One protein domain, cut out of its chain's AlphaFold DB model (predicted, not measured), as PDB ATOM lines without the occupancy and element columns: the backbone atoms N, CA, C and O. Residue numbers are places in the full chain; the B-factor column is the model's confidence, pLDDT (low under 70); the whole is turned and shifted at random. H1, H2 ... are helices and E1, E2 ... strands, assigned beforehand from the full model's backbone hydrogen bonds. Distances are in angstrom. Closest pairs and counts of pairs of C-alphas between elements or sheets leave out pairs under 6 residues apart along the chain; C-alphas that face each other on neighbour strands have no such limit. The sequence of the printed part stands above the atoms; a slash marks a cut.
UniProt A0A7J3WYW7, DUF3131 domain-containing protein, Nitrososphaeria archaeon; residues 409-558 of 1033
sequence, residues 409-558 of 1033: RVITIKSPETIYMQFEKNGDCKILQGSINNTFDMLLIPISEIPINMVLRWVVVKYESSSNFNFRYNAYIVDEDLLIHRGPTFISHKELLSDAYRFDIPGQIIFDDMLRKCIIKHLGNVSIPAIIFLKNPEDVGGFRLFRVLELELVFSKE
ATOM      1  N   ARG A 409      -4.918   4.432 142.044       81.69
ATOM      2  CA  ARG A 409      -4.977   5.809 142.534       81.69
ATOM      3  C   ARG A 409      -4.751   6.757 141.366       81.69
ATOM      4  O   ARG A 409      -3.807   6.585 140.599       81.69
ATOM      5  N   VAL A 410      -5.637   7.736 141.233       83.38
ATOM      6  CA  VAL A 410      -5.570   8.761 140.188       83.38
ATOM      7  C   VAL A 410      -5.268  10.091 140.864       83.38
ATOM      8  O   VAL A 410      -6.007  10.503 141.756       83.38
ATOM      9  N   ILE A 411      -4.172  10.735 140.471       84.38
ATOM     10  CA  ILE A 411      -3.788  12.069 140.943       84.38
ATOM     11  C   ILE A 411      -3.938  13.035 139.777       84.38
ATOM     12  O   ILE A 411      -3.360  12.819 138.717       84.38
ATOM     13  N   THR A 412      -4.698  14.109 139.973       85.06
ATOM     14  CA  THR A 412      -4.898  15.145 138.955       85.06
ATOM     15  C   THR A 412      -4.273  16.453 139.418       85.06
ATOM     16  O   THR A 412      -4.716  17.049 140.396       85.06
ATOM     17  N   ILE A 413      -3.276  16.929 138.677       84.69
ATOM     18  CA  ILE A 413      -2.578  18.192 138.909       84.69
ATOM     19  C   ILE A 413      -3.067  19.197 137.866       84.69
ATOM     20  O   ILE A 413      -2.863  19.030 136.661       84.69
ATOM     21  N   LYS A 414      -3.733  20.259 138.319       86.12
ATOM     22  CA  LYS A 414      -4.170  21.352 137.442       86.12
ATOM     23  C   LYS A 414      -3.040  22.356 137.270       86.12
ATOM     24  O   LYS A 414      -2.481  22.800 138.264       86.12
ATOM     25  N   SER A 415      -2.766  22.747 136.023       82.75
ATOM     26  CA  SER A 415      -1.719  23.723 135.675       82.75
ATOM     27  C   SER A 415      -0.358  23.385 136.312       82.75
ATOM     28  O   SER A 415       0.133  24.158 137.135       82.75
ATOM     29  N   PRO A 416       0.230  22.219 135.980       83.62
ATOM     30  CA  PRO A 416       1.457  21.748 136.616       83.62
ATOM     31  C   PRO A 416       2.627  22.709 136.379       83.62
ATOM     32  O   PRO A 416       2.731  23.345 135.324       83.62
ATOM     33  N   GLU A 417       3.541  22.768 137.348       81.94
ATOM     34  CA  GLU A 417       4.790  23.507 137.189       81.94
ATOM     35  C   GLU A 417       5.550  22.967 135.973       81.94
ATOM     36  O   GLU A 417       5.787  21.768 135.840       81.94
ATOM     37  N   THR A 418       5.875  23.860 135.043       82.25
ATOM     38  CA  THR A 418       6.432  23.503 133.741       82.25
ATOM     39  C   THR A 418       7.698  24.311 133.506       82.25
ATOM     40  O   THR A 418       7.664  25.541 133.464       82.25
ATOM     41  N   ILE A 419       8.817  23.614 133.330       82.75
ATOM     42  CA  ILE A 419      10.139  24.194 133.112       82.75
ATOM     43  C   ILE A 419      10.450  24.141 131.614       82.75
ATOM     44  O   ILE A 419      10.436  23.075 131.001       82.75
ATOM     45  N   TYR A 420      10.750  25.296 131.020       83.31
ATOM     46  CA  TYR A 420      11.091  25.424 129.602       83.31
ATOM     47  C   TYR A 420      12.609  25.529 129.420       83.31
ATOM     48  O   TYR A 420      13.273  26.293 130.123       83.31
ATOM     49  N   MET A 421      13.162  24.779 128.465       82.31
ATOM     50  CA  MET A 421      14.605  24.662 128.248       82.31
ATOM     51  C   MET A 421      14.996  24.709 126.765       82.31
ATOM     52  O   MET A 421      14.213  24.365 125.872       82.31
ATOM     53  N   GLN A 422      16.242  25.111 126.512       83.88
ATOM     54  CA  GLN A 422      16.853  25.162 125.182       83.88
ATOM     55  C   GLN A 422      18.242  24.511 125.196       83.88
ATOM     56  O   GLN A 422      18.971  24.657 126.184       83.88
ATOM     57  N   PHE A 423      18.609  23.816 124.113       78.75
ATOM     58  CA  PHE A 423      19.963  23.280 123.955       78.75
ATOM     59  C   PHE A 423      20.920  24.338 123.404       78.75
ATOM     60  O   PHE A 423      20.602  25.102 122.490       78.75
ATOM     61  N   GLU A 424      22.129  24.351 123.942       77.81
ATOM     62  CA  GLU A 424      23.243  25.151 123.460       77.81
ATOM     63  C   GLU A 424      24.082  24.358 122.441       77.81
ATOM     64  O   GLU A 424      24.113  23.127 122.429       77.81
ATOM     65  N   LYS A 425      24.814  25.063 121.564       70.06
ATOM     66  CA  LYS A 425      25.629  24.446 120.490       70.06
ATOM     67  C   LYS A 425      26.742  23.509 120.993       70.06
ATOM     68  O   LYS A 425      27.288  22.745 120.205       70.06
ATOM     69  N   ASN A 426      27.101  23.596 122.269       65.31
ATOM     70  CA  ASN A 426      28.091  22.761 122.961       65.31
ATOM     71  C   ASN A 426      27.485  21.465 123.550       65.31
ATOM     72  O   ASN A 426      28.224  20.683 124.145       65.31
ATOM     73  N   GLY A 427      26.174  21.235 123.401       63.22
ATOM     74  CA  GLY A 427      25.460  20.108 124.009       63.22
ATOM     75  C   GLY A 427      25.050  20.331 125.471       63.22
ATOM     76  O   GLY A 427      24.590  19.391 126.115       63.22
ATOM     77  N   ASP A 428      25.222  21.546 126.000       72.75
ATOM     78  CA  ASP A 428      24.699  21.967 127.304       72.75
ATOM     79  C   ASP A 428      23.250  22.479 127.165       72.75
ATOM     80  O   ASP A 428      22.740  22.645 126.057       72.75
ATOM     81  N   CYS A 429      22.555  22.716 128.275       80.56
ATOM     82  CA  CYS A 429      21.175  23.195 128.262       80.56
ATOM     83  C   CYS A 429      20.928  24.306 129.288       80.56
ATOM     84  O   CYS A 429      21.530  24.334 130.367       80.56
ATOM     85  N   LYS A 430      20.005  25.216 128.961       84.06
ATOM     86  CA  LYS A 430      19.676  26.395 129.774       84.06
ATOM     87  C   LYS A 430      18.172  26.499 130.037       84.06
ATOM     88  O   LYS A 430      17.368  26.303 129.125       84.06
ATOM     89  N   ILE A 431      17.806  26.864 131.269       81.12
ATOM     90  CA  ILE A 431      16.427  27.190 131.665       81.12
ATOM     91  C   ILE A 431      16.044  28.574 131.126       81.12
ATOM     92  O   ILE A 431      16.784  29.550 131.288       81.12
ATOM     93  N   LEU A 432      14.870  28.669 130.510       76.81
ATOM     94  CA  LEU A 432      14.281  29.921 130.046       76.81
ATOM     95  C   LEU A 432      13.440  30.535 131.181       76.81
ATOM     96  O   LEU A 432      12.463  29.937 131.626       76.81
ATOM     97  N   GLN A 433      13.814  31.721 131.674       60.72
ATOM     98  CA  GLN A 433      13.021  32.456 132.666       60.72
ATOM     99  C   GLN A 433      11.903  33.252 131.974       60.72
ATOM    100  O   GLN A 433      12.171  34.217 131.262       60.72
ATOM    101  N   GLY A 434      10.647  32.869 132.222       54.91
ATOM    102  CA  GLY A 434       9.456  33.576 131.734       54.91
ATOM    103  C   GLY A 434       8.921  33.087 130.378       54.91
ATOM    104  O   GLY A 434       9.642  32.525 129.560       54.91
ATOM    105  N   SER A 435       7.624  33.316 130.135       51.59
ATOM    106  CA  SER A 435       6.843  32.790 128.997       51.59
ATOM    107  C   SER A 435       7.110  33.481 127.649       51.59
ATOM    108  O   SER A 435       6.190  33.660 126.846       51.59
ATOM    109  N   ILE A 436       8.320  33.977 127.405       47.59
ATOM    110  CA  ILE A 436       8.529  34.968 126.350       47.59
ATOM    111  C   ILE A 436       9.144  34.289 125.119       47.59
ATOM    112  O   ILE A 436      10.339  34.022 125.054       47.59
ATOM    113  N   ASN A 437       8.250  34.043 124.151       53.28
ATOM    114  CA  ASN A 437       8.422  33.631 122.747       53.28
ATOM    115  C   ASN A 437       8.334  32.143 122.357       53.28
ATOM    116  O   ASN A 437       8.457  31.862 121.169       53.28
ATOM    117  N   ASN A 438       8.020  31.208 123.264       57.78
ATOM    118  CA  ASN A 438       7.647  29.808 122.936       57.78
ATOM    119  C   ASN A 438       8.608  29.043 121.985       57.78
ATOM    120  O   ASN A 438       8.259  27.996 121.438       57.78
ATOM    121  N   THR A 439       9.849  29.514 121.839       68.19
ATOM    122  CA  THR A 439      10.951  28.831 121.153       68.19
ATOM    123  C   THR A 439      11.759  28.044 122.179       68.19
ATOM    124  O   THR A 439      12.804  28.499 122.636       68.19
ATOM    125  N   PHE A 440      11.241  26.886 122.581       78.19
ATOM    126  CA  PHE A 440      11.927  25.944 123.465       78.19
ATOM    127  C   PHE A 440      12.160  24.620 122.736       78.19
ATOM    128  O   PHE A 440      11.336  24.186 121.921       78.19
ATOM    129  N   ASP A 441      13.274  23.967 123.055       79.06
ATOM    130  CA  ASP A 441      13.588  22.636 122.533       79.06
ATOM    131  C   ASP A 441      13.070  21.547 123.470       79.06
ATOM    132  O   ASP A 441      12.750  20.448 123.021       79.06
ATOM    133  N   MET A 442      12.951  21.853 124.762       82.44
ATOM    134  CA  MET A 442      12.548  20.902 125.787       82.44
ATOM    135  C   MET A 442      11.584  21.534 126.791       82.44
ATOM    136  O   MET A 442      11.737  22.688 127.188       82.44
ATOM    137  N   LEU A 443      10.598  20.751 127.209       83.38
ATOM    138  CA  LEU A 443       9.685  21.063 128.299       83.38
ATOM    139  C   LEU A 443       9.773  19.952 129.337       83.38
ATOM    140  O   LEU A 443       9.756  18.783 128.963       83.38
ATOM    141  N   LEU A 444       9.871  20.314 130.612       82.69
ATOM    142  CA  LEU A 444      10.018  19.380 131.722       82.69
ATOM    143  C   LEU A 444       8.966  19.650 132.796       82.69
ATOM    144  O   LEU A 444       8.756  20.795 133.190       82.69
ATOM    145  N   ILE A 445       8.324  18.587 133.272       83.50
ATOM    146  CA  ILE A 445       7.289  18.621 134.306       83.50
ATOM    147  C   ILE A 445       7.707  17.656 135.426       83.50
ATOM    148  O   ILE A 445       7.691  16.442 135.196       83.50
ATOM    149  N   PRO A 446       8.114  18.147 136.609       78.75
ATOM    150  CA  PRO A 446       8.452  17.287 137.739       78.75
ATOM    151  C   PRO A 446       7.194  16.634 138.335       78.75
ATOM    152  O   PRO A 446       6.142  17.265 138.435       78.75
ATOM    153  N   ILE A 447       7.299  15.370 138.751       75.81
ATOM    154  CA  ILE A 447       6.224  14.632 139.428       75.81
ATOM    155  C   ILE A 447       6.503  14.632 140.934       75.81
ATOM    156  O   ILE A 447       7.197  13.763 141.451       75.81
ATOM    157  N   SER A 448       5.962  15.614 141.654       65.94
ATOM    158  CA  SER A 448       6.194  15.774 143.098       65.94
ATOM    159  C   SER A 448       5.396  14.811 143.987       65.94
ATOM    160  O   SER A 448       5.715  14.673 145.164       65.94
ATOM    161  N   GLU A 449       4.361  14.155 143.455       64.88
ATOM    162  CA  GLU A 449       3.439  13.310 144.225       64.88
ATOM    163  C   GLU A 449       3.406  11.876 143.679       64.88
ATOM    164  O   GLU A 449       2.684  11.567 142.730       64.88
ATOM    165  N   ILE A 450       4.179  10.985 144.305       65.94
ATOM    166  CA  ILE A 450       4.163   9.545 144.023       65.94
ATOM    167  C   ILE A 450       3.543   8.828 145.222       65.94
ATOM    168  O   ILE A 450       4.094   8.885 146.323       65.94
ATOM    169  N   PRO A 451       2.406   8.137 145.047       67.19
ATOM    170  CA  PRO A 451       1.865   7.266 146.074       67.19
ATOM    171  C   PRO A 451       2.861   6.170 146.450       67.19
ATOM    172  O   PRO A 451       3.353   5.439 145.589       67.19
ATOM    173  N   ILE A 452       3.087   6.017 147.752       55.22
ATOM    174  CA  ILE A 452       3.878   4.922 148.316       55.22
ATOM    175  C   ILE A 452       3.268   3.585 147.852       55.22
ATOM    176  O   ILE A 452       2.047   3.417 147.836       55.22
ATOM    177  N   ASN A 453       4.115   2.630 147.461       58.16
ATOM    178  CA  ASN A 453       3.733   1.267 147.059       58.16
ATOM    179  C   ASN A 453       2.876   1.148 145.785       58.16
ATOM    180  O   ASN A 453       2.215   0.123 145.580       58.16
ATOM    181  N   MET A 454       2.885   2.158 144.912       70.19
ATOM    182  CA  MET A 454       2.240   2.067 143.606       70.19
ATOM    183  C   MET A 454       3.201   2.389 142.464       70.19
ATOM    184  O   MET A 454       4.080   3.237 142.567       70.19
ATOM    185  N   VAL A 455       2.999   1.708 141.343       72.94
ATOM    186  CA  VAL A 455       3.734   1.910 140.099       72.94
ATOM    187  C   VAL A 455       2.934   2.861 139.221       72.94
ATOM    188  O   VAL A 455       1.726   2.677 139.049       72.94
ATOM    189  N   LEU A 456       3.598   3.860 138.642       76.19
ATOM    190  CA  LEU A 456       2.989   4.717 137.630       76.19
ATOM    191  C   LEU A 456       2.693   3.873 136.382       76.19
ATOM    192  O   LEU A 456       3.591   3.261 135.807       76.19
ATOM    193  N   ARG A 457       1.419   3.796 135.992       76.56
ATOM    194  CA  ARG A 457       0.946   2.969 134.872       76.56
ATOM    195  C   ARG A 457       0.789   3.776 133.610       76.56
ATOM    196  O   ARG A 457       1.190   3.320 132.547       76.56
ATOM    197  N   TRP A 458       0.200   4.956 133.725       78.44
ATOM    198  CA  TRP A 458       0.145   5.894 132.624       78.44
ATOM    199  C   TRP A 458      -0.067   7.309 133.118       78.44
ATOM    200  O   TRP A 458      -0.461   7.555 134.260       78.44
ATOM    201  N   VAL A 459       0.185   8.236 132.210       80.44
ATOM    202  CA  VAL A 459      -0.015   9.658 132.413       80.44
ATOM    203  C   VAL A 459      -0.916  10.192 131.314       80.44
ATOM    204  O   VAL A 459      -0.710   9.856 130.150       80.44
ATOM    205  N   VAL A 460      -1.894  11.026 131.658       79.81
ATOM    206  CA  VAL A 460      -2.670  11.799 130.687       79.81
ATOM    207  C   VAL A 460      -2.304  13.271 130.809       79.81
ATOM    208  O   VAL A 460      -2.508  13.889 131.848       79.81
ATOM    209  N   VAL A 461      -1.765  13.844 129.738       79.50
ATOM    210  CA  VAL A 461      -1.410  15.262 129.642       79.50
ATOM    211  C   VAL A 461      -2.461  15.960 128.795       79.50
ATOM    212  O   VAL A 461      -2.544  15.714 127.593       79.50
ATOM    213  N   LYS A 462      -3.264  16.839 129.395       81.38
ATOM    214  CA  LYS A 462      -4.155  17.736 128.648       81.38
ATOM    215  C   LYS A 462      -3.422  19.037 128.373       81.38
ATOM    216  O   LYS A 462      -2.875  19.645 129.294       81.38
ATOM    217  N   TYR A 463      -3.413  19.473 127.123       79.94
ATOM    218  CA  TYR A 463      -2.671  20.652 126.696       79.94
ATOM    219  C   TYR A 463      -3.439  21.472 125.660       79.94
ATOM    220  O   TYR A 463      -4.432  21.035 125.083       79.94
ATOM    221  N   GLU A 464      -2.959  22.688 125.436       82.38
ATOM    222  CA  GLU A 464      -3.376  23.587 124.372       82.38
ATOM    223  C   GLU A 464      -2.137  24.001 123.576       82.38
ATOM    224  O   GLU A 464      -1.136  24.432 124.156       82.38
ATOM    225  N   SER A 465      -2.174  23.854 122.250       81.81
ATOM    226  CA  SER A 465      -1.024  24.194 121.411       81.81
ATOM    227  C   SER A 465      -1.386  24.789 120.058       81.81
ATOM    228  O   SER A 465      -2.448  24.515 119.510       81.81
ATOM    229  N   SER A 466      -0.472  25.594 119.515       82.06
ATOM    230  CA  SER A 466      -0.454  26.042 118.118       82.06
ATOM    231  C   SER A 466       0.991  26.198 117.649       82.06
ATOM    232  O   SER A 466       1.873  26.505 118.454       82.06
ATOM    233  N   SER A 467       1.270  26.013 116.361       79.94
ATOM    234  CA  SER A 467       2.628  26.051 115.808       79.94
ATOM    235  C   SER A 467       2.780  26.896 114.543       79.94
ATOM    236  O   SER A 467       1.822  27.293 113.884       79.94
ATOM    237  N   ASN A 468       4.030  27.204 114.186       81.50
ATOM    238  CA  ASN A 468       4.348  27.869 112.918       81.50
ATOM    239  C   ASN A 468       4.228  26.909 111.715       81.50
ATOM    240  O   ASN A 468       3.735  27.286 110.650       81.50
ATOM    241  N   PHE A 469       4.660  25.662 111.905       77.88
ATOM    242  CA  PHE A 469       4.620  24.555 110.945       77.88
ATOM    243  C   PHE A 469       4.197  23.281 111.676       77.88
ATOM    244  O   PHE A 469       4.257  23.251 112.901       77.88
ATOM    245  N   ASN A 470       3.791  22.233 110.961       74.62
ATOM    246  CA  ASN A 470       3.583  20.929 111.591       74.62
ATOM    247  C   ASN A 470       4.953  20.262 111.769       74.62
ATOM    248  O   ASN A 470       5.702  20.145 110.802       74.62
ATOM    249  N   PHE A 471       5.283  19.849 112.987       75.50
ATOM    250  CA  PHE A 471       6.550  19.192 113.324       75.50
ATOM    251  C   PHE A 471       6.366  18.236 114.503       75.50
ATOM    252  O   PHE A 471       5.339  18.297 115.185       75.50
ATOM    253  N   ARG A 472       7.329  17.340 114.740       77.12
ATOM    254  CA  ARG A 472       7.209  16.315 115.780       77.12
ATOM    255  C   ARG A 472       7.952  16.701 117.059       77.12
ATOM    256  O   ARG A 472       9.067  17.218 116.990       77.12
ATOM    257  N   TYR A 473       7.391  16.357 118.217       78.94
ATOM    258  CA  TYR A 473       8.215  16.105 119.404       78.94
ATOM    259  C   TYR A 473       7.946  14.710 119.953       78.94
ATOM    260  O   TYR A 473       6.891  14.106 119.749       78.94
ATOM    261  N   ASN A 474       8.903  14.237 120.733       79.75
ATOM    262  CA  ASN A 474       8.775  13.022 121.511       79.75
ATOM    263  C   ASN A 474       8.455  13.359 122.970       79.75
ATOM    264  O   ASN A 474       9.015  14.306 123.518       79.75
ATOM    265  N   ALA A 475       7.573  12.575 123.583       79.50
ATOM    266  CA  ALA A 475       7.364  12.585 125.025       79.50
ATOM    267  C   ALA A 475       8.231  11.497 125.674       79.50
ATOM    268  O   ALA A 475       8.342  10.389 125.141       79.50
ATOM    269  N   TYR A 476       8.807  11.797 126.828       82.12
ATOM    270  CA  TYR A 476       9.605  10.892 127.638       82.12
ATOM    271  C   TYR A 476       9.155  10.953 129.092       82.12
ATOM    272  O   TYR A 476       8.724  12.002 129.568       82.12
ATOM    273  N   ILE A 477       9.304   9.841 129.802       79.88
ATOM    274  CA  ILE A 477       9.229   9.807 131.260       79.88
ATOM    275  C   ILE A 477      10.584   9.362 131.777       79.88
ATOM    276  O   ILE A 477      11.111   8.341 131.346       79.88
ATOM    277  N   VAL A 478      11.140  10.144 132.684       76.88
ATOM    278  CA  VAL A 478      12.339   9.800 133.436       76.88
ATOM    279  C   VAL A 478      11.862   9.212 134.747       76.88
ATOM    280  O   VAL A 478      11.150   9.892 135.486       76.88
ATOM    281  N   ASP A 479      12.185   7.949 135.002       69.56
ATOM    282  CA  ASP A 479      11.868   7.324 136.284       69.56
ATOM    283  C   ASP A 479      12.901   7.682 137.368       69.56
ATOM    284  O   ASP A 479      13.861   8.418 137.136       69.56
ATOM    285  N   GLU A 480      12.687   7.168 138.578       63.78
ATOM    286  CA  GLU A 480      13.568   7.398 139.731       63.78
ATOM    287  C   GLU A 480      15.003   6.878 139.523       63.78
ATOM    288  O   GLU A 480      15.929   7.368 140.171       63.78
ATOM    289  N   ASP A 481      15.201   5.924 138.607       59.69
ATOM    290  CA  ASP A 481      16.502   5.349 138.250       59.69
ATOM    291  C   ASP A 481      17.179   6.126 137.096       59.69
ATOM    292  O   ASP A 481      18.215   5.702 136.571       59.69
ATOM    293  N   LEU A 482      16.615   7.274 136.693       64.81
ATOM    294  CA  LEU A 482      17.011   8.064 135.522       64.81
ATOM    295  C   LEU A 482      16.914   7.286 134.198       64.81
ATOM    296  O   LEU A 482      17.578   7.648 133.219       64.81
ATOM    297  N   LEU A 483      16.102   6.225 134.140       69.25
ATOM    298  CA  LEU A 483      15.799   5.548 132.885       69.25
ATOM    299  C   LEU A 483      14.791   6.382 132.104       69.25
ATOM    300  O   LEU A 483      13.782   6.850 132.634       69.25
ATOM    301  N   ILE A 484      15.073   6.557 130.816       75.31
ATOM    302  CA  ILE A 484      14.277   7.393 129.926       75.31
ATOM    303  C   ILE A 484      13.347   6.477 129.135       75.31
ATOM    304  O   ILE A 484      13.760   5.783 128.205       75.31
ATOM    305  N   HIS A 485      12.075   6.476 129.516       76.56
ATOM    306  CA  HIS A 485      11.005   5.754 128.842       76.56
ATOM    307  C   HIS A 485      10.485   6.608 127.696       76.56
ATOM    308  O   HIS A 485       9.962   7.700 127.915       76.56
ATOM    309  N   ARG A 486      10.619   6.126 126.462       77.50
ATOM    310  CA  ARG A 486      10.086   6.790 125.275       77.50
ATOM    311  C   ARG A 486       8.600   6.523 125.118       77.50
ATOM    312  O   ARG A 486       8.164   5.374 125.075       77.50
ATOM    313  N   GLY A 487       7.857   7.608 124.962       69.31
ATOM    314  CA  GLY A 487       6.455   7.601 124.586       69.31
ATOM    315  C   GLY A 487       6.237   7.761 123.100       69.31
ATOM    316  O   GLY A 487       7.186   7.894 122.320       69.31
ATOM    317  N   PRO A 488       4.963   7.808 122.695       62.16
ATOM    318  CA  PRO A 488       4.639   8.047 121.309       62.16
ATOM    319  C   PRO A 488       4.998   9.497 120.922       62.16
ATOM    320  O   PRO A 488       5.114  10.396 121.766       62.16
ATOM    321  N   THR A 489       5.227   9.710 119.631       68.44
ATOM    322  CA  THR A 489       5.586  11.009 119.053       68.44
ATOM    323  C   THR A 489       4.322  11.832 118.801       68.44
ATOM    324  O   THR A 489       3.407  11.353 118.131       68.44
ATOM    325  N   PHE A 490       4.284  13.079 119.270       71.38
ATOM    326  CA  PHE A 490       3.206  14.007 118.927       71.38
ATOM    327  C   PHE A 490       3.516  14.775 117.642       71.38
ATOM    328  O   PHE A 490       4.679  15.003 117.303       71.38
ATOM    329  N   ILE A 491       2.467  15.233 116.958       68.25
ATOM    330  CA  ILE A 491       2.558  16.122 115.796       68.25
ATOM    331  C   ILE A 491       1.907  17.458 116.163       68.25
ATOM    332  O   ILE A 491       0.786  17.486 116.659       68.25
ATOM    333  N   SER A 492       2.616  18.565 115.958       73.31
ATOM    334  CA  SER A 492       2.069  19.904 116.184       73.31
ATOM    335  C   SER A 492       1.176  20.361 115.029       73.31
ATOM    336  O   SER A 492       1.332  19.926 113.882       73.31
ATOM    337  N   HIS A 493       0.266  21.286 115.331       72.25
ATOM    338  CA  HIS A 493      -0.689  21.842 114.379       72.25
ATOM    339  C   HIS A 493      -0.627  23.367 114.359       72.25
ATOM    340  O   HIS A 493      -0.477  24.009 115.397       72.25
ATOM    341  N   LYS A 494      -0.792  23.955 113.168       75.62
ATOM    342  CA  LYS A 494      -0.800  25.418 113.003       75.62
ATOM    343  C   LYS A 494      -1.939  26.116 113.749       75.62
ATOM    344  O   LYS A 494      -1.777  27.255 114.185       75.62
ATOM    345  N   GLU A 495      -3.085  25.454 113.847       76.81
ATOM    346  CA  GLU A 495      -4.278  25.960 114.523       76.81
ATOM    347  C   GLU A 495      -4.184  25.752 116.036       76.81
ATOM    348  O   GLU A 495      -3.487  24.852 116.504       76.81
ATOM    349  N   LEU A 496      -4.883  26.598 116.793       76.06
ATOM    350  CA  LEU A 496      -5.005  26.444 118.237       76.06
ATOM    351  C   LEU A 496      -5.924  25.260 118.542       76.06
ATOM    352  O   LEU A 496      -7.121  25.322 118.270       76.06
ATOM    353  N   LEU A 497      -5.355  24.194 119.098       70.88
ATOM    354  CA  LEU A 497      -6.077  22.981 119.463       70.88
ATOM    355  C   LEU A 497      -5.831  22.644 120.930       70.88
ATOM    356  O   LEU A 497      -4.690  22.680 121.399       70.88
ATOM    357  N   SER A 498      -6.909  22.284 121.626       69.75
ATOM    358  CA  SER A 498      -6.829  21.597 122.911       69.75
ATOM    359  C   SER A 498      -6.954  20.097 122.679       69.75
ATOM    360  O   SER A 498      -7.847  19.661 121.951       69.75
ATOM    361  N   ASP A 499      -6.048  19.325 123.270       62.88
ATOM    362  CA  ASP A 499      -6.011  17.872 123.129       62.88
ATOM    363  C   ASP A 499      -5.559  17.208 124.440       62.88
ATOM    364  O   ASP A 499      -5.055  17.866 125.359       62.88
ATOM    365  N   ALA A 500      -5.759  15.898 124.538       68.56
ATOM    366  CA  ALA A 500      -5.343  15.079 125.664       68.56
ATOM    367  C   ALA A 500      -4.503  13.905 125.175       68.56
ATOM    368  O   ALA A 500      -4.881  13.181 124.256       68.56
ATOM    369  N   TYR A 501      -3.370  13.684 125.828       69.12
ATOM    370  CA  TYR A 501      -2.420  12.670 125.420       69.12
ATOM    371  C   TYR A 501      -2.145  11.672 126.527       69.12
ATOM    372  O   TYR A 501      -1.697  12.059 127.601       69.12
ATOM    373  N   ARG A 502      -2.371  10.387 126.252       73.19
ATOM    374  CA  ARG A 502      -2.065   9.295 127.179       73.19
ATOM    375  C   ARG A 502      -0.708   8.669 126.852       73.19
ATOM    376  O   ARG A 502      -0.434   8.334 125.704       73.19
ATOM    377  N   PHE A 503       0.097   8.461 127.882       71.31
ATOM    378  CA  PHE A 503       1.395   7.797 127.847       71.31
ATOM    379  C   PHE A 503       1.358   6.571 128.759       71.31
ATOM    380  O   PHE A 503       1.252   6.746 129.967       71.31
ATOM    381  N   ASP A 504       1.468   5.358 128.214       68.12
ATOM    382  CA  ASP A 504       1.523   4.112 128.995       68.12
ATOM    383  C   ASP A 504       2.969   3.737 129.396       68.12
ATOM    384  O   ASP A 504       3.912   3.974 128.643       68.12
ATOM    385  N   ILE A 505       3.149   3.146 130.584       67.31
ATOM    386  CA  ILE A 505       4.439   2.759 131.190       67.31
ATOM    387  C   ILE A 505       4.460   1.238 131.450       67.31
ATOM    388  O   ILE A 505       3.479   0.699 131.976       67.31
ATOM    389  N   PRO A 506       5.570   0.521 131.160       55.94
ATOM    390  CA  PRO A 506       6.860   1.023 130.667       55.94
ATOM    391  C   PRO A 506       6.872   1.299 129.160       55.94
ATOM    392  O   PRO A 506       6.301   0.546 128.374       55.94
ATOM    393  N   GLY A 507       7.571   2.367 128.771       58.16
ATOM    394  CA  GLY A 507       7.878   2.667 127.372       58.16
ATOM    395  C   GLY A 507       9.157   1.964 126.901       58.16
ATOM    396  O   GLY A 507       9.798   1.223 127.648       58.16
ATOM    397  N   GLN A 508       9.572   2.220 125.658       62.59
ATOM    398  CA  GLN A 508      10.885   1.773 125.182       62.59
ATOM    399  C   GLN A 508      11.980   2.545 125.928       62.59
ATOM    400  O   GLN A 508      12.026   3.770 125.839       62.59
ATOM    401  N   ILE A 509      12.870   1.846 126.636       63.81
ATOM    402  CA  ILE A 509      14.011   2.487 127.301       63.81
ATOM    403  C   ILE A 509      15.000   2.951 126.232       63.81
ATOM    404  O   ILE A 509      15.419   2.164 125.380       63.81
ATOM    405  N   ILE A 510      15.374   4.225 126.289       68.38
ATOM    406  CA  ILE A 510      16.397   4.811 125.426       68.38
ATOM    407  C   ILE A 510      17.583   5.305 126.252       68.38
ATOM    408  O   ILE A 510      17.435   5.754 127.388       68.38
ATOM    409  N   PHE A 511      18.769   5.232 125.654       65.00
ATOM    410  CA  PHE A 511      19.989   5.808 126.208       65.00
ATOM    411  C   PHE A 511      20.304   7.095 125.448       65.00
ATOM    412  O   PHE A 511      20.700   7.046 124.286       65.00
ATOM    413  N   ASP A 512      20.101   8.239 126.102       69.75
ATOM    414  CA  ASP A 512      20.464   9.559 125.584       69.75
ATOM    415  C   ASP A 512      21.309  10.294 126.634       69.75
ATOM    416  O   ASP A 512      20.798  10.852 127.608       69.75
ATOM    417  N   ASP A 513      22.631  10.248 126.452       68.94
ATOM    418  CA  ASP A 513      23.601  10.825 127.388       68.94
ATOM    419  C   ASP A 513      23.504  12.352 127.488       68.94
ATOM    420  O   ASP A 513      23.808  12.920 128.541       68.94
ATOM    421  N   MET A 514      23.095  13.031 126.412       71.81
ATOM    422  CA  MET A 514      22.955  14.488 126.402       71.81
ATOM    423  C   MET A 514      21.742  14.898 127.237       71.81
ATOM    424  O   MET A 514      21.855  15.737 128.135       71.81
ATOM    425  N   LEU A 515      20.605  14.242 126.997       73.56
ATOM    426  CA  LEU A 515      19.381  14.442 127.762       73.56
ATOM    427  C   LEU A 515      19.606  14.120 129.246       73.56
ATOM    428  O   LEU A 515      19.270  14.929 130.111       73.56
ATOM    429  N   ARG A 516      20.266  12.993 129.549       71.56
ATOM    430  CA  ARG A 516      20.582  12.571 130.921       71.56
ATOM    431  C   ARG A 516      21.449  13.587 131.668       71.56
ATOM    432  O   ARG A 516      21.130  13.935 132.803       71.56
ATOM    433  N   LYS A 517      22.518  14.100 131.046       74.69
ATOM    434  CA  LYS A 517      23.377  15.141 131.647       74.69
ATOM    435  C   LYS A 517      22.607  16.431 131.924       74.69
ATOM    436  O   LYS A 517      22.787  17.026 132.985       74.69
ATOM    437  N   CYS A 518      21.740  16.837 130.997       74.44
ATOM    438  CA  CYS A 518      20.911  18.031 131.146       74.44
ATOM    439  C   CYS A 518      19.941  17.917 132.337       74.44
ATOM    440  O   CYS A 518      19.867  18.828 133.164       74.44
ATOM    441  N   ILE A 519      19.259  16.773 132.465       71.31
ATOM    442  CA  ILE A 519      18.344  16.462 133.576       71.31
ATOM    443  C   ILE A 519      19.082  16.539 134.918       71.31
ATOM    444  O   ILE A 519      18.667  17.290 135.799       71.31
ATOM    445  N   ILE A 520      20.206  15.821 135.053       69.75
ATOM    446  CA  ILE A 520      20.998  15.762 136.297       69.75
ATOM    447  C   ILE A 520      21.473  17.160 136.726       69.75
ATOM    448  O   ILE A 520      21.482  17.480 137.914       69.75
ATOM    449  N   LYS A 521      21.861  18.009 135.765       73.06
ATOM    450  CA  LYS A 521      22.372  19.358 136.038       73.06
ATOM    451  C   LYS A 521      21.315  20.289 136.643       73.06
ATOM    452  O   LYS A 521      21.655  21.060 137.536       73.06
ATOM    453  N   HIS A 522      20.068  20.240 136.164       69.19
ATOM    454  CA  HIS A 522      19.025  21.217 136.532       69.19
ATOM    455  C   HIS A 522      18.021  20.721 137.570       69.19
ATOM    456  O   HIS A 522      17.507  21.530 138.333       69.19
ATOM    457  N   LEU A 523      17.764  19.414 137.635       61.91
ATOM    458  CA  LEU A 523      16.941  18.819 138.694       61.91
ATOM    459  C   LEU A 523      17.770  18.405 139.922       61.91
ATOM    460  O   LEU A 523      17.207  18.038 140.948       61.91
ATOM    461  N   GLY A 524      19.104  18.493 139.841       56.25
ATOM    462  CA  GLY A 524      20.024  17.974 140.850       56.25
ATOM    463  C   GLY A 524      20.033  16.440 140.899       56.25
ATOM    464  O   GLY A 524      19.390  15.767 140.097       56.25
ATOM    465  N   ASN A 525      20.733  15.867 141.885       47.09
ATOM    466  CA  ASN A 525      20.730  14.423 142.212       47.09
ATOM    467  C   ASN A 525      19.356  13.906 142.720       47.09
ATOM    468  O   ASN A 525      19.294  12.947 143.493       47.09
ATOM    469  N   VAL A 526      18.255  14.575 142.374       45.44
ATOM    470  CA  VAL A 526      16.970  14.419 143.043       45.44
ATOM    471  C   VAL A 526      16.133  13.339 142.364       45.44
ATOM    472  O   VAL A 526      15.857  13.381 141.169       45.44
ATOM    473  N   SER A 527      15.716  12.390 143.196       51.28
ATOM    474  CA  SER A 527      14.882  11.209 142.970       51.28
ATOM    475  C   SER A 527      13.430  11.517 142.551       51.28
ATOM    476  O   SER A 527      12.516  10.810 142.966       51.28
ATOM    477  N   ILE A 528      13.187  12.596 141.801       58.00
ATOM    478  CA  ILE A 528      11.845  13.007 141.367       58.00
ATOM    479  C   ILE A 528      11.685  12.640 139.883       58.00
ATOM    480  O   ILE A 528      12.371  13.227 139.043       58.00
ATOM    481  N   PRO A 529      10.800  11.690 139.532       72.69
ATOM    482  CA  PRO A 529      10.516  11.367 138.147       72.69
ATOM    483  C   PRO A 529       9.927  12.583 137.436       72.69
ATOM    484  O   PRO A 529       9.262  13.430 138.036       72.69
ATOM    485  N   ALA A 530      10.179  12.685 136.138       79.75
ATOM    486  CA  ALA A 530       9.792  13.853 135.359       79.75
ATOM    487  C   ALA A 530       9.277  13.460 133.979       79.75
ATOM    488  O   ALA A 530       9.730  12.489 133.375       79.75
ATOM    489  N   ILE A 531       8.347  14.253 133.459       82.75
ATOM    490  CA  ILE A 531       7.844  14.122 132.094       82.75
ATOM    491  C   ILE A 531       8.554  15.154 131.241       82.75
ATOM    492  O   ILE A 531       8.603  16.331 131.596       82.75
ATOM    493  N   ILE A 532       9.091  14.718 130.111       83.00
ATOM    494  CA  ILE A 532       9.873  15.550 129.209       83.00
ATOM    495  C   ILE A 532       9.243  15.523 127.824       83.00
ATOM    496  O   ILE A 532       9.005  14.460 127.267       83.00
ATOM    497  N   PHE A 533       9.035  16.686 127.224       81.94
ATOM    498  CA  PHE A 533       8.689  16.808 125.811       81.94
ATOM    499  C   PHE A 533       9.864  17.420 125.056       81.94
ATOM    500  O   PHE A 533      10.328  18.498 125.420       81.94
ATOM    501  N   LEU A 534      10.338  16.744 124.004       83.38
ATOM    502  CA  LEU A 534      11.575  17.086 123.298       83.38
ATOM    503  C   LEU A 534      11.416  17.261 121.782       83.38
ATOM    504  O   LEU A 534      11.020  16.328 121.072       83.38
ATOM    505  N   LYS A 535      11.862  18.430 121.313       80.88
ATOM    506  CA  LYS A 535      12.241  18.790 119.942       80.88
ATOM    507  C   LYS A 535      12.804  17.622 119.138       80.88
ATOM    508  O   LYS A 535      13.914  17.219 119.461       80.88
ATOM    509  N   ASN A 536      12.157  17.120 118.078       75.88
ATOM    510  CA  ASN A 536      12.912  16.321 117.109       75.88
ATOM    511  C   ASN A 536      13.909  17.235 116.354       75.88
ATOM    512  O   ASN A 536      13.451  18.184 115.707       75.88
ATOM    513  N   PRO A 537      15.236  16.992 116.415       70.94
ATOM    514  CA  PRO A 537      16.235  17.903 115.846       70.94
ATOM    515  C   PRO A 537      16.103  18.107 114.332       70.94
ATOM    516  O   PRO A 537      16.445  19.171 113.824       70.94
ATOM    517  N   GLU A 538      15.603  17.096 113.616       73.56
ATOM    518  CA  GLU A 538      15.480  17.112 112.153       73.56
ATOM    519  C   GLU A 538      14.274  17.917 111.643       73.56
ATOM    520  O   GLU A 538      14.217  18.255 110.460       73.56
ATOM    521  N   ASP A 539      13.305  18.241 112.505       71.38
ATOM    522  CA  ASP A 539      12.073  18.893 112.070       71.38
ATOM    523  C   ASP A 539      12.147  20.430 112.171       71.38
ATOM    524  O   ASP A 539      12.465  21.025 113.210       71.38
ATOM    525  N   VAL A 540      11.771  21.102 111.079       73.31
ATOM    526  CA  VAL A 540      11.724  22.568 110.992       73.31
ATOM    527  C   VAL A 540      10.395  23.082 111.555       73.31
ATOM    528  O   VAL A 540       9.325  22.784 111.031       73.31
ATOM    529  N   GLY A 541      10.447  23.893 112.612       72.62
ATOM    530  CA  GLY A 541       9.248  24.462 113.230       72.62
ATOM    531  C   GLY A 541       9.427  24.835 114.699       72.62
ATOM    532  O   GLY A 541      10.486  24.632 115.287       72.62
ATOM    533  N   GLY A 542       8.383  25.415 115.281       75.25
ATOM    534  CA  GLY A 542       8.324  25.804 116.688       75.25
ATOM    535  C   GLY A 542       6.881  26.084 117.094       75.25
ATOM    536  O   GLY A 542       6.041  26.396 116.236       75.25
ATOM    537  N   PHE A 543       6.584  25.940 118.381       78.44
ATOM    538  CA  PHE A 543       5.279  26.304 118.908       78.44
ATOM    539  C   PHE A 543       5.117  27.824 118.947       78.44
ATOM    540  O   PHE A 543       6.027  28.557 119.318       78.44
ATOM    541  N   ARG A 544       3.931  28.296 118.567       76.75
ATOM    542  CA  ARG A 544       3.442  29.643 118.875       76.75
ATOM    543  C   ARG A 544       2.854  29.694 120.274       76.75
ATOM    544  O   ARG A 544       3.024  30.700 120.950       76.75
ATOM    545  N   LEU A 545       2.186  28.619 120.692       79.31
ATOM    546  CA  LEU A 545       1.652  28.406 122.034       79.31
ATOM    547  C   LEU A 545       1.798  26.925 122.384       79.31
ATOM    548  O   LEU A 545       1.490  26.075 121.552       79.31
ATOM    549  N   PHE A 546       2.243  26.623 123.600       80.00
ATOM    550  CA  PHE A 546       2.124  25.291 124.188       80.00
ATOM    551  C   PHE A 546       1.932  25.435 125.697       80.00
ATOM    552  O   PHE A 546       2.833  25.887 126.408       80.00
ATOM    553  N   ARG A 547       0.740  25.087 126.180       81.25
ATOM    554  CA  ARG A 547       0.353  25.186 127.585       81.25
ATOM    555  C   ARG A 547      -0.183  23.846 128.059       81.25
ATOM    556  O   ARG A 547      -1.129  23.326 127.478       81.25
ATOM    557  N   VAL A 548       0.378  23.326 129.145       83.00
ATOM    558  CA  VAL A 548      -0.176  22.159 129.838       83.00
ATOM    559  C   VAL A 548      -1.299  22.635 130.756       83.00
ATOM    560  O   VAL A 548      -1.095  23.505 131.600       83.00
ATOM    561  N   LEU A 549      -2.501  22.106 130.551       84.00
ATOM    562  CA  LEU A 549      -3.705  22.476 131.296       84.00
ATOM    563  C   LEU A 549      -3.878  21.589 132.531       84.00
ATOM    564  O   LEU A 549      -4.189  22.076 133.618       84.00
ATOM    565  N   GLU A 550      -3.666  20.287 132.360       85.69
ATOM    566  CA  GLU A 550      -3.914  19.278 133.384       85.69
ATOM    567  C   GLU A 550      -2.983  18.086 133.174       85.69
ATOM    568  O   GLU A 550      -2.733  17.671 132.040       85.69
ATOM    569  N   LEU A 551      -2.497  17.532 134.278       85.88
ATOM    570  CA  LEU A 551      -1.717  16.312 134.313       85.88
ATOM    571  C   LEU A 551      -2.429  15.291 135.193       85.88
ATOM    572  O   LEU A 551      -2.627  15.525 136.380       85.88
ATOM    573  N   GLU A 552      -2.802  14.156 134.624       84.81
ATOM    574  CA  GLU A 552      -3.397  13.043 135.353       84.81
ATOM    575  C   GLU A 552      -2.388  11.900 135.444       84.81
ATOM    576  O   GLU A 552      -1.964  11.348 134.431       84.81
ATOM    577  N   LEU A 553      -2.006  11.538 136.660       85.25
ATOM    578  CA  LEU A 553      -1.091  10.451 136.962       85.25
ATOM    579  C   LEU A 553      -1.901   9.263 137.468       85.25
ATOM    580  O   LEU A 553      -2.611   9.368 138.472       85.25
ATOM    581  N   VAL A 554      -1.799   8.129 136.782       83.00
ATOM    582  CA  VAL A 554      -2.493   6.906 137.175       83.00
ATOM    583  C   VAL A 554      -1.501   5.900 137.716       83.00
ATOM    584  O   VAL A 554      -0.636   5.396 137.001       83.00
ATOM    585  N   PHE A 555      -1.684   5.568 138.984       80.94
ATOM    586  CA  PHE A 555      -0.881   4.607 139.711       80.94
ATOM    587  C   PHE A 555      -1.678   3.330 139.964       80.94
ATOM    588  O   PHE A 555      -2.896   3.369 140.165       80.94
ATOM    589  N   SER A 556      -0.995   2.189 139.984       76.88
ATOM    590  CA  SER A 556      -1.572   0.930 140.456       76.88
ATOM    591  C   SER A 556      -0.624   0.192 141.380       76.88
ATOM    592  O   SER A 556       0.591   0.335 141.273       76.88
ATOM    593  N   LYS A 557      -1.160  -0.688 142.224       73.88
ATOM    594  CA  LYS A 557      -0.322  -1.660 142.942       73.88
ATOM    595  C   LYS A 557       0.476  -2.514 141.946       73.88
ATOM    596  O   LYS A 557      -0.017  -2.824 140.856       73.88
ATOM    597  N   GLU A 558       1.711  -2.862 142.303       65.44
ATOM    598  CA  GLU A 558       2.542  -3.751 141.488       65.44
ATOM    599  C   GLU A 558       1.915  -5.152 141.453       65.44
ATOM    600  O   GLU A 558       1.563  -5.714 142.491       65.44
TER     601      GLU A 558
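AT A GLANCE: This is residues 409 to 558 of the 1033 residues of the protein "DUF3131 domain-containing protein" of Nitrososphaeria archaeon (UniProt A0A7J3WYW7). Two antiparallel sheets are stacked face to face as a sandwich, their strands crossed at 38 degrees; the larger, strongly twisted sheet of seven strands has the small sheet of E1, E11, E5 and E8 over one face and curls round the single helix H1 on the other. The two longest strands, E5 and E11, run side by side through the small sheet, and both bend. The printed part has 150 residues, with one named helix and eleven named strands in the order E1 E2 E3 E4 E5 E6 E7 E8 E9 H1 E10 E11, and its class is mostly strand. The large sheet has the order E3 - E2 - E4 - E10 - E6 - E7 - E9 and the small one E1 - E11 - E5 - E8. The whole is compact, with a radius of gyration of the C-alphas of 14.9 A, and rounded, spanning 43 by 34 by 28 A.

IN THESE COORDINATES: E1, residues 409 to 414, begins at C-alpha 409 (-4.977, 5.809, 142.534) and is 16.4 A long from first to last C-alpha. E2 is residues 419 to 423, 13.5 A, E3 residues 429 to 431, 7.1 A, and E4 residues 442 to 446, 13.1 A. E5, residues 454 to 467, covers 36.7 A and bends by 58 degrees at residue 464. E6 is residues 472 to 478, 19.5 A. E7, residues 484 to 491, 20.3 A, bends by 52 degrees at residue 488. E8 is residues 497 to 504, 22.5 A, and E9 residues 508 to 510, 6.3 A. H1, residues 513 to 523, is 15.4 A long and begins at C-alpha 513 (23.601, 10.825, 127.388). E10 is residues 530 to 535, 16.4 A. E11, residues 543 to 557, is the longest strand at 37.3 A; it bends by 50 degrees at residue 549 and ends at C-alpha 557 (-0.322, -1.660, 142.942).

HOW THE PARTS SIT: In the large sheet E4 and E10 are antiparallel at 173 degrees, with N 445 and O 531 2.8 A apart, within hydrogen-bond range. On the other side of E10 is E6, with N 476 and O 532 at 2.7 A. E6 and E7 form a hairpin, with N 485 and O 477 at 2.8 A, and edge strand E9 pairs with E7 through N 486 and O 508, 2.8 A. E2 is staggered: residues 419 to 421 pair with E4, N 421 and O 442 being 2.8 A apart, and residues 421 to 423 with E3, its hairpin partner, where N 430 and O 422 are 3.0 A apart. H1 is on this sheet, with 29 pairs of C-alphas within 10 A, and the two make two layers, a helix on one face of a sheet. The closest C-alphas of H1 and E3 are those of Cys 518 and Cys 429, 5.9 A apart. Every O i to N i+4 pair of H1 is within hydrogen-bond range. In the small sheet E11 and E5 are antiparallel at 167 degrees, with N 460 and O 552 at 2.8 A. Edge strand E1 pairs with E11 through N 411 and O 553, 2.9 A, and edge strand E8 with E5 through N 461 and O 501, 2.8 A. The facing parts of the two sheets are 10.1 A centre to centre, their best planes 21 degrees apart. The closest C-alphas of E7 and E8 are those of Gly 487 and Phe 503, 6.0 A. H1 is not on the small sheet.

THE WHOLE: The two C-alphas farthest apart are those of Asn 453 and Asn 468, 43.3 A. The printed part has no cut and no long link. Mean pLDDT of the printed part is 73.6; 47 residues are under 70, among them residues 433 to 439, 504 to 513 and 522 to 528.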